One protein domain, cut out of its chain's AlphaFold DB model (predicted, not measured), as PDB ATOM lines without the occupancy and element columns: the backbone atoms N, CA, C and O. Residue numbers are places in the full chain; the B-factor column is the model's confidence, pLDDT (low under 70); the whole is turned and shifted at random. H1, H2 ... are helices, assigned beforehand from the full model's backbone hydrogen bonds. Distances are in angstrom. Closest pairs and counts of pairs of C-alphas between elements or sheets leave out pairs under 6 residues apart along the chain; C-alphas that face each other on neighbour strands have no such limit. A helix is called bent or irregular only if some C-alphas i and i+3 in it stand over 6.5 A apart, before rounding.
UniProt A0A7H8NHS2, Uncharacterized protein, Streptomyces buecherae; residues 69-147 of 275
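This is residues 69 to 147 of the 275 residues of an uncharacterized protein of Streptomyces buecherae (UniProt A0A7H8NHS2). Four helices gather round one of them: H1 is the core, H4 crosses it almost at a right angle on one side, and the short H2 folds back along the later part of H1 on the other side, as a small helical hairpin. H3 packs on H1 at a slant, and a long loop, residues 98 to 112, leads from H2 to H3. The printed part has 79 residues with four named helices, H1, H2, H3 and H4 in that order along the chain, and no named strand, and its class is all helix. It is compact, with a radius of gyration of the C-alphas of 11.4 A and spans of 33 by 28 by 21 A.

Begin with H1, the longest helix by residues, residues 74 to 88. Find C-alpha 74 at (-31.183, -24.538, -22.907); from there H1 runs 20.4 A to C-alpha 88 at (-46.395, -38.056, -23.355). H4 comes last along the chain, residues 132 to 145, and runs 20.0 A from its first to its last C-alpha; look for its end at C-alpha 145, at (-28.588, -41.180, -24.488). H3 covers residues 113 to 122 and spans 14.1 A, beginning at C-alpha 113 at (-36.040, -21.713, -17.507). H2, residues 91 to 97, is the shortest at 10.2 A. None of the four helices is bent or irregular.

Start at the hub, H1, which touches H2, H3 and H4. Look first at H4: it touches H1 with 18 pairs of C-alphas within 8 A, and the closest are those of Ala 80 and Asn 138, 4.9 A apart. Their lines stand about perpendicular, at 73 degrees, and their centres are 7.7 A apart. Next look at residues 82 to 86 of H1, the part with which alone it touches H2; the closest C-alphas are those of Ala 85 and Ala 94, 4.7 A apart. H1 and H2 are a helical hairpin, two helices that follow each other and run opposite ways, here at a shallow tilt of 14 degrees. H3 touches H1 with the C-alphas of Val 78 and Leu 117 as the closest, 7.0 A apart; the two run the same way at a steep tilt of 54 degrees. Of the three touching pairs one is at a shallow tilt, and the helix packing is mostly crossed, but only just. H2 and H3 are close but not clearly touching, with the C-alphas of Leu 97 and Ala 121 closest at 6.6 A. H3 and H4 are also close but not clearly touching, with those of His 114 and Lys 132 closest at 7.6 A. H2 and H4 are apart. Along the backbones of H1, H3 and H4 every O i to N i+4 pair is within hydrogen-bond range; in H2 it is 1 of 3, beside 2 of 4 O i to N i+3 pairs.

The two C-alphas farthest apart are those of Gly 109, in the loop before H3, and His 145, the last residue of H4, at 33.3 A. Between Glu 69 and Ala 147, the first and last printed residues, the C-alphas are 18.2 A apart. The printed part has no cut. The link from H1 to H2 is tight, the one from H3 to H4 is short, and the one from H2 to H3 is long, with 15 residues whose C-alphas lie 8 to 19 A from the mean of the C-alphas. The mean pLDDT of the printed part is 95.1, and no printed residue is under 70.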
ATOM      1  N   GLU A  69     -34.281 -25.271 -12.143       96.06
ATOM      2  CA  GLU A  69     -34.288 -25.451 -13.585       96.06
ATOM      3  C   GLU A  69     -33.354 -24.474 -14.310       96.06
ATOM      4  O   GLU A  69     -32.866 -24.793 -15.389       96.06
ATOM      5  N   ASP A  70     -33.005 -23.342 -13.692       96.94
ATOM      6  CA  ASP A  70     -32.045 -22.379 -14.248       96.94
ATOM      7  C   ASP A  70     -30.594 -22.876 -14.218       96.94
ATOM      8  O   ASP A  70     -29.706 -22.232 -14.786       96.94
ATOM      9  N   LEU A  71     -30.339 -24.018 -13.569       97.44
ATOM     10  CA  LEU A  71     -29.059 -24.727 -13.615       97.44
ATOM     11  C   LEU A  71     -28.912 -25.595 -14.874       97.44
ATOM     12  O   LEU A  71     -27.826 -26.130 -15.111       97.44
ATOM     13  N   ILE A  72     -29.978 -25.749 -15.665       96.94
ATOM     14  CA  ILE A  72     -30.005 -26.583 -16.866       96.94
ATOM     15  C   ILE A  72     -29.767 -25.705 -18.106       96.94
ATOM     16  O   ILE A  72     -30.504 -24.744 -18.334       96.94
ATOM     17  N   PRO A  73     -28.766 -26.021 -18.942       96.69
ATOM     18  CA  PRO A  73     -28.562 -25.332 -20.216       96.69
ATOM     19  C   PRO A  73     -29.734 -25.527 -21.181       96.69
ATOM     20  O   PRO A  73     -30.356 -26.595 -21.205       96.69
ATOM     21  N   LEU A  74     -30.028 -24.513 -22.000       96.56
ATOM     22  CA  LEU A  74     -31.183 -24.538 -22.907       96.56
ATOM     23  C   LEU A  74     -31.110 -25.666 -23.930       96.56
ATOM     24  O   LEU A  74     -32.147 -26.208 -24.294       96.56
ATOM     25  N   GLU A  75     -29.918 -26.053 -24.368       96.06
ATOM     26  CA  GLU A  75     -29.715 -27.158 -25.301       96.06
ATOM     27  C   GLU A  75     -30.272 -28.462 -24.716       96.06
ATOM     28  O   GLU A  75     -31.024 -29.182 -25.378       96.06
ATOM     29  N   VAL A  76     -29.976 -28.719 -23.436       97.12
ATOM     30  CA  VAL A  76     -30.499 -29.874 -22.695       97.12
ATOM     31  C   VAL A  76     -32.000 -29.716 -22.455       97.12
ATOM     32  O   VAL A  76     -32.754 -30.668 -22.656       97.12
ATOM     33  N   GLY A  77     -32.450 -28.517 -22.071       97.38
ATOM     34  CA  GLY A  77     -33.865 -28.219 -21.833       97.38
ATOM     35  C   GLY A  77     -34.744 -28.444 -23.066       97.38
ATOM     36  O   GLY A  77     -35.734 -29.168 -22.999       97.38
ATOM     37  N   VAL A  78     -34.356 -27.899 -24.222       97.44
ATOM     38  CA  VAL A  78     -35.070 -28.060 -25.498       97.44
ATOM     39  C   VAL A  78     -35.069 -29.520 -25.948       97.44
ATOM     40  O   VAL A  78     -36.116 -30.035 -26.351       97.44
ATOM     41  N   ALA A  79     -33.932 -30.217 -25.851       96.44
ATOM     42  CA  ALA A  79     -33.870 -31.647 -26.157       96.44
ATOM     43  C   ALA A  79     -34.817 -32.461 -25.255       96.44
ATOM     44  O   ALA A  79     -35.539 -33.340 -25.735       96.44
ATOM     45  N   ALA A  80     -34.881 -32.121 -23.966       97.31
ATOM     46  CA  ALA A  80     -35.769 -32.770 -23.012       97.31
ATOM     47  C   ALA A  80     -37.248 -32.490 -23.308       97.31
ATOM     48  O   ALA A  80     -38.056 -33.411 -23.222       97.31
ATOM     49  N   VAL A  81     -37.614 -31.272 -23.724       98.19
ATOM     50  CA  VAL A  81     -38.987 -30.942 -24.149       98.19
ATOM     51  C   VAL A  81     -39.405 -31.762 -25.374       98.19
ATOM     52  O   VAL A  81     -40.508 -32.307 -25.403       98.19
ATOM     53  N   LYS A  82     -38.523 -31.931 -26.367       97.25
ATOM     54  CA  LYS A  82     -38.810 -32.777 -27.543       97.25
ATOM     55  C   LYS A  82     -39.031 -34.241 -27.167       97.25
ATOM     56  O   LYS A  82     -39.955 -34.889 -27.665       97.25
ATOM     57  N   ARG A  83     -38.195 -34.767 -26.267       96.19
ATOM     58  CA  ARG A  83     -38.350 -36.130 -25.742       96.19
ATOM     59  C   ARG A  83     -39.627 -36.274 -24.919       96.19
ATOM     60  O   ARG A  83     -40.371 -37.224 -25.145       96.19
ATOM     61  N   TYR A  84     -39.940 -35.291 -24.075       97.88
ATOM     62  CA  TYR A  84     -41.194 -35.226 -23.328       97.88
ATOM     63  C   TYR A  84     -42.399 -35.292 -24.267       97.88
ATOM     64  O   TYR A  84     -43.294 -36.109 -24.060       97.88
ATOM     65  N   ALA A  85     -42.385 -34.512 -25.350       97.44
ATOM     66  CA  ALA A  85     -43.448 -34.524 -26.344       97.44
ATOM     67  C   ALA A  85     -43.630 -35.913 -26.975       97.44
ATOM     68  O   ALA A  85     -44.748 -36.401 -27.095       97.44
ATOM     69  N   THR A  86     -42.529 -36.592 -27.304       95.94
ATOM     70  CA  THR A  86     -42.564 -37.951 -27.868       95.94
ATOM     71  C   THR A  86     -43.060 -38.990 -26.855       95.94
ATOM     72  O   THR A  86     -43.700 -39.967 -27.238       95.94
ATOM     73  N   ALA A  87     -42.766 -38.797 -25.568       94.81
ATOM     74  CA  ALA A  87     -43.126 -39.727 -24.505       94.81
ATOM     75  C   ALA A  87     -44.580 -39.584 -24.024       94.81
ATOM     76  O   ALA A  87     -45.180 -40.579 -23.617       94.81
ATOM     77  N   PHE A  88     -45.134 -38.367 -24.039       94.94
ATOM     78  CA  PHE A  88     -46.395 -38.056 -23.355       94.94
ATOM     79  C   PHE A  88     -47.501 -37.491 -24.250       94.94
ATOM     80  O   PHE A  88     -48.652 -37.467 -23.815       94.94
ATOM     81  N   LEU A  89     -47.194 -37.057 -25.475       95.81
ATOM     82  CA  LEU A  89     -48.182 -36.501 -26.403       95.81
ATOM     83  C   LEU A  89     -48.474 -37.454 -27.563       95.81
ATOM     84  O   LEU A  89     -47.795 -38.464 -27.768       95.81
ATOM     85  N   THR A  90     -49.501 -37.139 -28.352       96.75
ATOM     86  CA  THR A  90     -49.770 -37.886 -29.585       96.75
ATOM     87  C   THR A  90     -48.663 -37.648 -30.613       96.75
ATOM     88  O   THR A  90     -48.013 -36.603 -30.634       96.75
ATOM     89  N   SER A  91     -48.474 -38.584 -31.548       96.19
ATOM     90  CA  SER A  91     -47.444 -38.440 -32.590       96.19
ATOM     91  C   SER A  91     -47.622 -37.183 -33.457       96.19
ATOM     92  O   SER A  91     -46.640 -36.653 -33.966       96.19
ATOM     93  N   ALA A  92     -48.855 -36.695 -33.631       95.94
ATOM     94  CA  ALA A  92     -49.125 -35.467 -34.378       95.94
ATOM     95  C   ALA A  92     -48.706 -34.204 -33.605       95.94
ATOM     96  O   ALA A  92     -48.202 -33.258 -34.205       95.94
ATOM     97  N   GLU A  93     -48.894 -34.190 -32.286       96.44
ATOM     98  CA  GLU A  93     -48.471 -33.098 -31.400       96.44
ATOM     99  C   GLU A  93     -46.953 -33.098 -31.211       96.44
ATOM    100  O   GLU A  93     -46.312 -32.062 -31.373       96.44
ATOM    101  N   ALA A  94     -46.353 -34.270 -30.972       96.88
ATOM    102  CA  ALA A  94     -44.903 -34.417 -30.852       96.88
ATOM    103  C   ALA A  94     -44.170 -33.884 -32.091       96.88
ATOM    104  O   ALA A  94     -43.181 -33.160 -31.972       96.88
ATOM    105  N   LYS A  95     -44.719 -34.152 -33.283       96.50
ATOM    106  CA  LYS A  95     -44.177 -33.660 -34.552       96.50
ATOM    107  C   LYS A  95     -44.169 -32.130 -34.661       96.50
ATOM    108  O   LYS A  95     -43.286 -31.576 -35.307       96.50
ATOM    109  N   GLN A  96     -45.111 -31.430 -34.026       96.00
ATOM    110  CA  GLN A  96     -45.122 -29.959 -34.012       96.00
ATOM    111  C   GLN A  96     -43.957 -29.383 -33.192       96.00
ATOM    112  O   GLN A  96     -43.477 -28.289 -33.486       96.00
ATOM    113  N   LEU A  97     -43.460 -30.136 -32.205       97.19
ATOM    114  CA  LEU A  97     -42.358 -29.728 -31.333       97.19
ATOM    115  C   LEU A  97     -40.972 -30.182 -31.826       97.19
ATOM    116  O   LEU A  97     -39.961 -29.713 -31.305       97.19
ATOM    117  N   GLU A  98     -40.881 -31.012 -32.872       94.88
ATOM    118  CA  GLU A  98     -39.597 -31.414 -33.480       94.88
ATOM    119  C   GLU A  98     -38.752 -30.205 -33.918       94.88
ATOM    120  O   GLU A  98     -37.526 -30.214 -33.773       94.88
ATOM    121  N   GLY A  99     -39.411 -29.146 -34.397       93.94
ATOM    122  CA  GLY A  99     -38.794 -27.888 -34.825       93.94
ATOM    123  C   GLY A  99     -38.583 -26.858 -33.713       93.94
ATOM    124  O   GLY A  99     -38.444 -25.679 -34.024       93.94
ATOM    125  N   LEU A 100     -38.642 -27.243 -32.433       97.62
ATOM    126  CA  LEU A 100     -38.274 -26.369 -31.313       97.62
ATOM    127  C   LEU A 100     -36.745 -26.215 -31.233       97.62
ATOM    128  O   LEU A 100     -36.016 -27.202 -31.239       97.62
ATOM    129  N   HIS A 101     -36.234 -24.999 -31.150       96.75
ATOM    130  CA  HIS A 101     -34.808 -24.699 -31.048       96.75
ATOM    131  C   HIS A 101     -34.542 -23.784 -29.853       96.75
ATOM    132  O   HIS A 101     -35.459 -23.177 -29.308       96.75
ATOM    133  N   THR A 102     -33.281 -23.685 -29.436       96.25
ATOM    134  CA  THR A 102     -32.863 -22.786 -28.347       96.25
ATOM    135  C   THR A 102     -33.247 -21.336 -28.624       96.25
ATOM    136  O   THR A 102     -33.686 -20.648 -27.715       96.25
ATOM    137  N   ASP A 103     -33.180 -20.910 -29.888       96.25
ATOM    138  CA  ASP A 103     -33.522 -19.550 -30.323       96.25
ATOM    139  C   ASP A 103     -35.025 -19.235 -30.225       96.25
ATOM    140  O   ASP A 103     -35.417 -18.070 -30.252       96.25
ATOM    141  N   ASP A 104     -35.880 -20.258 -30.103       96.88
ATOM    142  CA  ASP A 104     -37.310 -20.062 -29.842       96.88
ATOM    143  C   ASP A 104     -37.582 -19.709 -28.365       96.88
ATOM    144  O   ASP A 104     -38.682 -19.251 -28.031       96.88
ATOM    145  N   VAL A 105     -36.606 -19.949 -27.479       97.19
ATOM    146  CA  VAL A 105     -36.725 -19.720 -26.040       97.19
ATOM    147  C   VAL A 105     -36.325 -18.288 -25.716       97.19
ATOM    148  O   VAL A 105     -35.183 -17.868 -25.893       97.19
ATOM    149  N   THR A 106     -37.290 -17.534 -25.211       95.38
ATOM    150  CA  THR A 106     -37.125 -16.152 -24.762       95.38
ATOM    151  C   THR A 106     -37.421 -16.092 -23.276       95.38
ATOM    152  O   THR A 106     -38.297 -16.825 -22.836       95.38
ATOM    153  N   PHE A 107     -36.728 -15.216 -22.549       94.00
ATOM    154  CA  PHE A 107     -37.006 -14.941 -21.142       94.00
ATOM    155  C   PHE A 107     -37.711 -13.586 -21.012       94.00
ATOM    156  O   PHE A 107     -37.103 -12.545 -21.269       94.00
ATOM    157  N   ASP A 108     -38.970 -13.604 -20.598       87.00
ATOM    158  CA  ASP A 108     -39.826 -12.450 -20.374       87.00
ATOM    159  C   ASP A 108     -39.936 -12.147 -18.867       87.00
ATOM    160  O   ASP A 108     -40.582 -12.847 -18.087       87.00
ATOM    161  N   GLY A 109     -39.309 -11.048 -18.437       82.88
ATOM    162  CA  GLY A 109     -39.395 -10.562 -17.059       82.88
ATOM    163  C   GLY A 109     -38.707 -11.475 -16.039       82.88
ATOM    164  O   GLY A 109     -37.502 -11.713 -16.120       82.88
ATOM    165  N   ASP A 110     -39.471 -11.932 -15.045       81.56
ATOM    166  CA  ASP A 110     -38.960 -12.703 -13.904       81.56
ATOM    167  C   ASP A 110     -39.046 -14.225 -14.104       81.56
ATOM    168  O   ASP A 110     -38.743 -14.967 -13.172       81.56
ATOM    169  N   GLU A 111     -39.413 -14.700 -15.298       89.75
ATOM    170  CA  GLU A 111     -39.628 -16.128 -15.540       89.75
ATOM    171  C   GLU A 111     -38.349 -16.974 -15.421       89.75
ATOM    172  O   GLU A 111     -37.224 -16.515 -15.674       89.75
ATOM    173  N   GLY A 112     -38.537 -18.225 -15.000       94.06
ATOM    174  CA  GLY A 112     -37.492 -19.245 -14.936       94.06
ATOM    175  C   GLY A 112     -37.366 -20.047 -16.234       94.06
ATOM    176  O   GLY A 112     -38.219 -20.003 -17.115       94.06
ATOM    177  N   THR A 113     -36.318 -20.862 -16.335       96.19
ATOM    178  CA  THR A 113     -36.040 -21.713 -17.507       96.19
ATOM    179  C   THR A 113     -37.178 -22.688 -17.814       96.19
ATOM    180  O   THR A 113     -37.457 -22.957 -18.979       96.19
ATOM    181  N   HIS A 114     -37.871 -23.202 -16.793       97.00
ATOM    182  CA  HIS A 114     -39.042 -24.067 -16.985       97.00
ATOM    183  C   HIS A 114     -40.186 -23.344 -17.710       97.00
ATOM    184  O   HIS A 114     -40.689 -23.857 -18.708       97.00
ATOM    185  N   GLU A 115     -40.539 -22.145 -17.251       96.25
ATOM    186  CA  GLU A 115     -41.606 -21.317 -17.827       96.25
ATOM    187  C   GLU A 115     -41.234 -20.858 -19.242       96.25
ATOM    188  O   GLU A 115     -42.035 -20.997 -20.164       96.25
ATOM    189  N   ALA A 116     -39.984 -20.437 -19.453       97.25
ATOM    190  CA  ALA A 116     -39.482 -20.052 -20.770       97.25
ATOM    191  C   ALA A 116     -39.564 -21.210 -21.789       97.25
ATOM    192  O   ALA A 116     -39.968 -21.017 -22.939       97.25
ATOM    193  N   LEU A 117     -39.224 -22.438 -21.372       98.12
ATOM    194  CA  LEU A 117     -39.349 -23.642 -22.203       98.12
ATOM    195  C   LEU A 117     -40.813 -23.988 -22.510       98.12
ATOM    196  O   LEU A 117     -41.136 -24.329 -23.651       98.12
ATOM    197  N   GLU A 118     -41.695 -23.901 -21.511       98.00
ATOM    198  CA  GLU A 118     -43.133 -24.122 -21.683       98.00
ATOM    199  C   GLU A 118     -43.728 -23.113 -22.669       98.00
ATOM    200  O   GLU A 118     -44.377 -23.509 -23.637       98.00
ATOM    201  N   ASN A 119     -43.429 -21.826 -22.487       97.12
ATOM    202  CA  ASN A 119     -43.890 -20.740 -23.345       97.12
ATOM    203  C   ASN A 119     -43.399 -20.906 -24.790       97.12
ATOM    204  O   ASN A 119     -44.176 -20.747 -25.736       97.12
ATOM    205  N   ALA A 120     -42.130 -21.277 -24.989       97.69
ATOM    206  CA  ALA A 120     -41.575 -21.530 -26.317       97.69
ATOM    207  C   ALA A 120     -42.284 -22.692 -27.035       97.69
ATOM    208  O   ALA A 120     -42.605 -22.594 -28.223       97.69
ATOM    209  N   ALA A 121     -42.576 -23.778 -26.317       97.88
ATOM    210  CA  ALA A 121     -43.307 -24.917 -26.861       97.88
ATOM    211  C   ALA A 121     -44.792 -24.596 -27.112       97.88
ATOM    212  O   ALA A 121     -45.326 -24.962 -28.162       97.88
ATOM    213  N   ALA A 122     -45.441 -23.841 -26.222       97.31
ATOM    214  CA  ALA A 122     -46.839 -23.432 -26.350       97.31
ATOM    215  C   ALA A 122     -47.102 -22.529 -27.569       97.31
ATOM    216  O   ALA A 122     -48.193 -22.546 -28.136       97.31
ATOM    217  N   ARG A 123     -46.088 -21.786 -28.039       96.62
ATOM    218  CA  ARG A 123     -46.155 -21.028 -29.305       96.62
ATOM    219  C   ARG A 123     -46.243 -21.929 -30.542       96.62
ATOM    220  O   ARG A 123     -46.705 -21.470 -31.586       96.62
ATOM    221  N   LYS A 124     -45.781 -23.181 -30.453       96.31
ATOM    222  CA  LYS A 124     -45.827 -24.168 -31.550       96.31
ATOM    223  C   LYS A 124     -46.985 -25.150 -31.402       96.31
ATOM    224  O   LYS A 124     -47.492 -25.622 -32.414       96.31
ATOM    225  N   LEU A 125     -47.392 -25.440 -30.170       96.81
ATOM    226  CA  LEU A 125     -48.493 -26.336 -29.846       96.81
ATOM    227  C   LEU A 125     -49.428 -25.664 -28.837       96.81
ATOM    228  O   LEU A 125     -49.108 -25.547 -27.655       96.81
ATOM    229  N   GLU A 126     -50.597 -25.236 -29.308       94.69
ATOM    230  CA  GLU A 126     -51.590 -24.569 -28.465       94.69
ATOM    231  C   GLU A 126     -52.024 -25.467 -27.294       94.69
ATOM    232  O   GLU A 126     -52.302 -26.653 -27.466       94.69
ATOM    233  N   GLY A 127     -52.081 -24.889 -26.091       92.75
ATOM    234  CA  GLY A 127     -52.462 -25.614 -24.876       92.75
ATOM    235  C   GLY A 127     -51.385 -26.552 -24.327       92.75
ATOM    236  O   GLY A 127     -51.681 -27.334 -23.422       92.75
ATOM    237  N   PHE A 128     -50.152 -26.493 -24.844       97.25
ATOM    238  CA  PHE A 128     -49.039 -27.258 -24.290       97.25
ATOM    239  C   PHE A 128     -48.791 -26.892 -22.823       97.25
ATOM    240  O   PHE A 128     -48.701 -25.718 -22.471       97.25
ATOM    241  N   HIS A 129     -48.649 -27.925 -21.992       96.69
ATOM    242  CA  HIS A 129     -48.248 -27.816 -20.598       96.69
ATOM    243  C   HIS A 129     -47.057 -28.736 -20.336       96.69
ATOM    244  O   HIS A 129     -47.092 -29.936 -20.650       96.69
ATOM    245  N   LEU A 130     -46.008 -28.175 -19.748       97.50
ATOM    246  CA  LEU A 130     -44.780 -28.878 -19.422       97.50
ATOM    247  C   LEU A 130     -44.775 -29.263 -17.945       97.50
ATOM    248  O   LEU A 130     -44.424 -28.462 -17.080       97.50
ATOM    249  N   ASP A 131     -45.102 -30.517 -17.642       97.12
ATOM    250  CA  ASP A 131     -44.992 -31.014 -16.272       97.12
ATOM    251  C   ASP A 131     -43.521 -31.051 -15.816       97.12
ATOM    252  O   ASP A 131     -42.646 -31.572 -16.515       97.12
ATOM    253  N   LYS A 132     -43.240 -30.532 -14.615       95.19
ATOM    254  CA  LYS A 132     -41.874 -30.447 -14.071       95.19
ATOM    255  C   LYS A 132     -41.234 -31.816 -13.843       95.19
ATOM    256  O   LYS A 132     -40.043 -31.987 -14.099       95.19
ATOM    257  N   VAL A 133     -41.999 -32.801 -13.366       96.19
ATOM    258  CA  VAL A 133     -41.480 -34.156 -13.111       96.19
ATOM    259  C   VAL A 133     -41.208 -34.867 -14.435       96.19
ATOM    260  O   VAL A 133     -40.169 -35.514 -14.598       96.19
ATOM    261  N   GLY A 134     -42.108 -34.705 -15.402       96.75
ATOM    262  CA  GLY A 134     -41.937 -35.174 -16.767       96.75
ATOM    263  C   GLY A 134     -40.713 -34.555 -17.440       96.75
ATOM    264  O   GLY A 134     -39.920 -35.290 -18.031       96.75
ATOM    265  N   LEU A 135     -40.503 -33.244 -17.298       97.38
ATOM    266  CA  LEU A 135     -39.303 -32.569 -17.789       97.38
ATOM    267  C   LEU A 135     -38.038 -33.138 -17.132       97.38
ATOM    268  O   LEU A 135     -37.124 -33.555 -17.840       97.38
ATOM    269  N   ALA A 136     -38.003 -33.225 -15.798       96.81
ATOM    270  CA  ALA A 136     -36.861 -33.757 -15.050       96.81
ATOM    271  C   ALA A 136     -36.471 -35.173 -15.502       96.81
ATOM    272  O   ALA A 136     -35.290 -35.464 -15.696       96.81
ATOM    273  N   ARG A 137     -37.457 -36.047 -15.734       96.81
ATOM    274  CA  ARG A 137     -37.208 -37.394 -16.263       96.81
ATOM    275  C   ARG A 137     -36.579 -37.355 -17.656       96.81
ATOM    276  O   ARG A 137     -35.608 -38.063 -17.899       96.81
ATOM    277  N   ASN A 138     -37.100 -36.518 -18.549       96.62
ATOM    278  CA  ASN A 138     -36.573 -36.425 -19.908       96.62
ATOM    279  C   ASN A 138     -35.187 -35.772 -19.960       96.62
ATOM    280  O   ASN A 138     -34.395 -36.136 -20.821       96.62
ATOM    281  N   ILE A 139     -34.852 -34.878 -19.026       96.19
ATOM    282  CA  ILE A 139     -33.481 -34.371 -18.874       96.19
ATOM    283  C   ILE A 139     -32.523 -35.524 -18.573       96.19
ATOM    284  O   ILE A 139     -31.489 -35.636 -19.223       96.19
ATOM    285  N   LEU A 140     -32.870 -36.423 -17.646       94.94
ATOM    286  CA  LEU A 140     -32.044 -37.605 -17.368       94.94
ATOM    287  C   LEU A 140     -31.896 -38.500 -18.605       94.94
ATOM    288  O   LEU A 140     -30.805 -39.011 -18.864       94.94
ATOM    289  N   ASP A 141     -32.961 -38.656 -19.392       93.69
ATOM    290  CA  ASP A 141     -32.913 -39.436 -20.628       93.69
ATOM    291  C   ASP A 141     -31.991 -38.792 -21.679       93.69
ATOM    292  O   ASP A 141     -31.204 -39.517 -22.293       93.69
ATOM    293  N   VAL A 142     -32.016 -37.458 -21.836       93.56
ATOM    294  CA  VAL A 142     -31.058 -36.701 -22.675       93.56
ATOM    295  C   VAL A 142     -29.630 -36.939 -22.193       93.56
ATOM    296  O   VAL A 142     -28.765 -37.301 -22.986       93.56
ATOM    297  N   LEU A 143     -29.380 -36.798 -20.889       92.00
ATOM    298  CA  LEU A 143     -28.049 -36.989 -20.305       92.00
ATOM    299  C   LEU A 143     -27.527 -38.423 -20.460       92.00
ATOM    300  O   LEU A 143     -26.320 -38.635 -20.476       92.00
ATOM    301  N   THR A 144     -28.419 -39.407 -20.570       90.69
ATOM    302  CA  THR A 144     -28.044 -40.820 -20.699       90.69
ATOM    303  C   THR A 144     -27.798 -41.227 -22.153       90.69
ATOM    304  O   THR A 144     -26.909 -42.033 -22.413       90.69
ATOM    305  N   HIS A 145     -28.577 -40.695 -23.100       87.50
ATOM    306  CA  HIS A 145     -28.588 -41.180 -24.488       87.50
ATOM    307  C   HIS A 145     -27.975 -40.207 -25.499       87.50
ATOM    308  O   HIS A 145     -27.510 -40.653 -26.544       87.50
ATOM    309  N   ASP A 146     -27.947 -38.906 -25.196       81.00
ATOM    310  CA  ASP A 146     -27.537 -37.852 -26.132       81.00
ATOM    311  C   ASP A 146     -26.334 -37.042 -25.622       81.00
ATOM    312  O   ASP A 146     -26.052 -35.961 -26.142       81.00
ATOM    313  N   ALA A 147     -25.618 -37.552 -24.612       75.25
ATOM    314  CA  ALA A 147     -24.530 -36.829 -23.952       75.25
ATOM    315  C   ALA A 147     -23.468 -36.313 -24.939       75.25
ATOM    316  O   ALA A 147     -23.031 -35.169 -24.829       75.25
TER     317      ALA A 147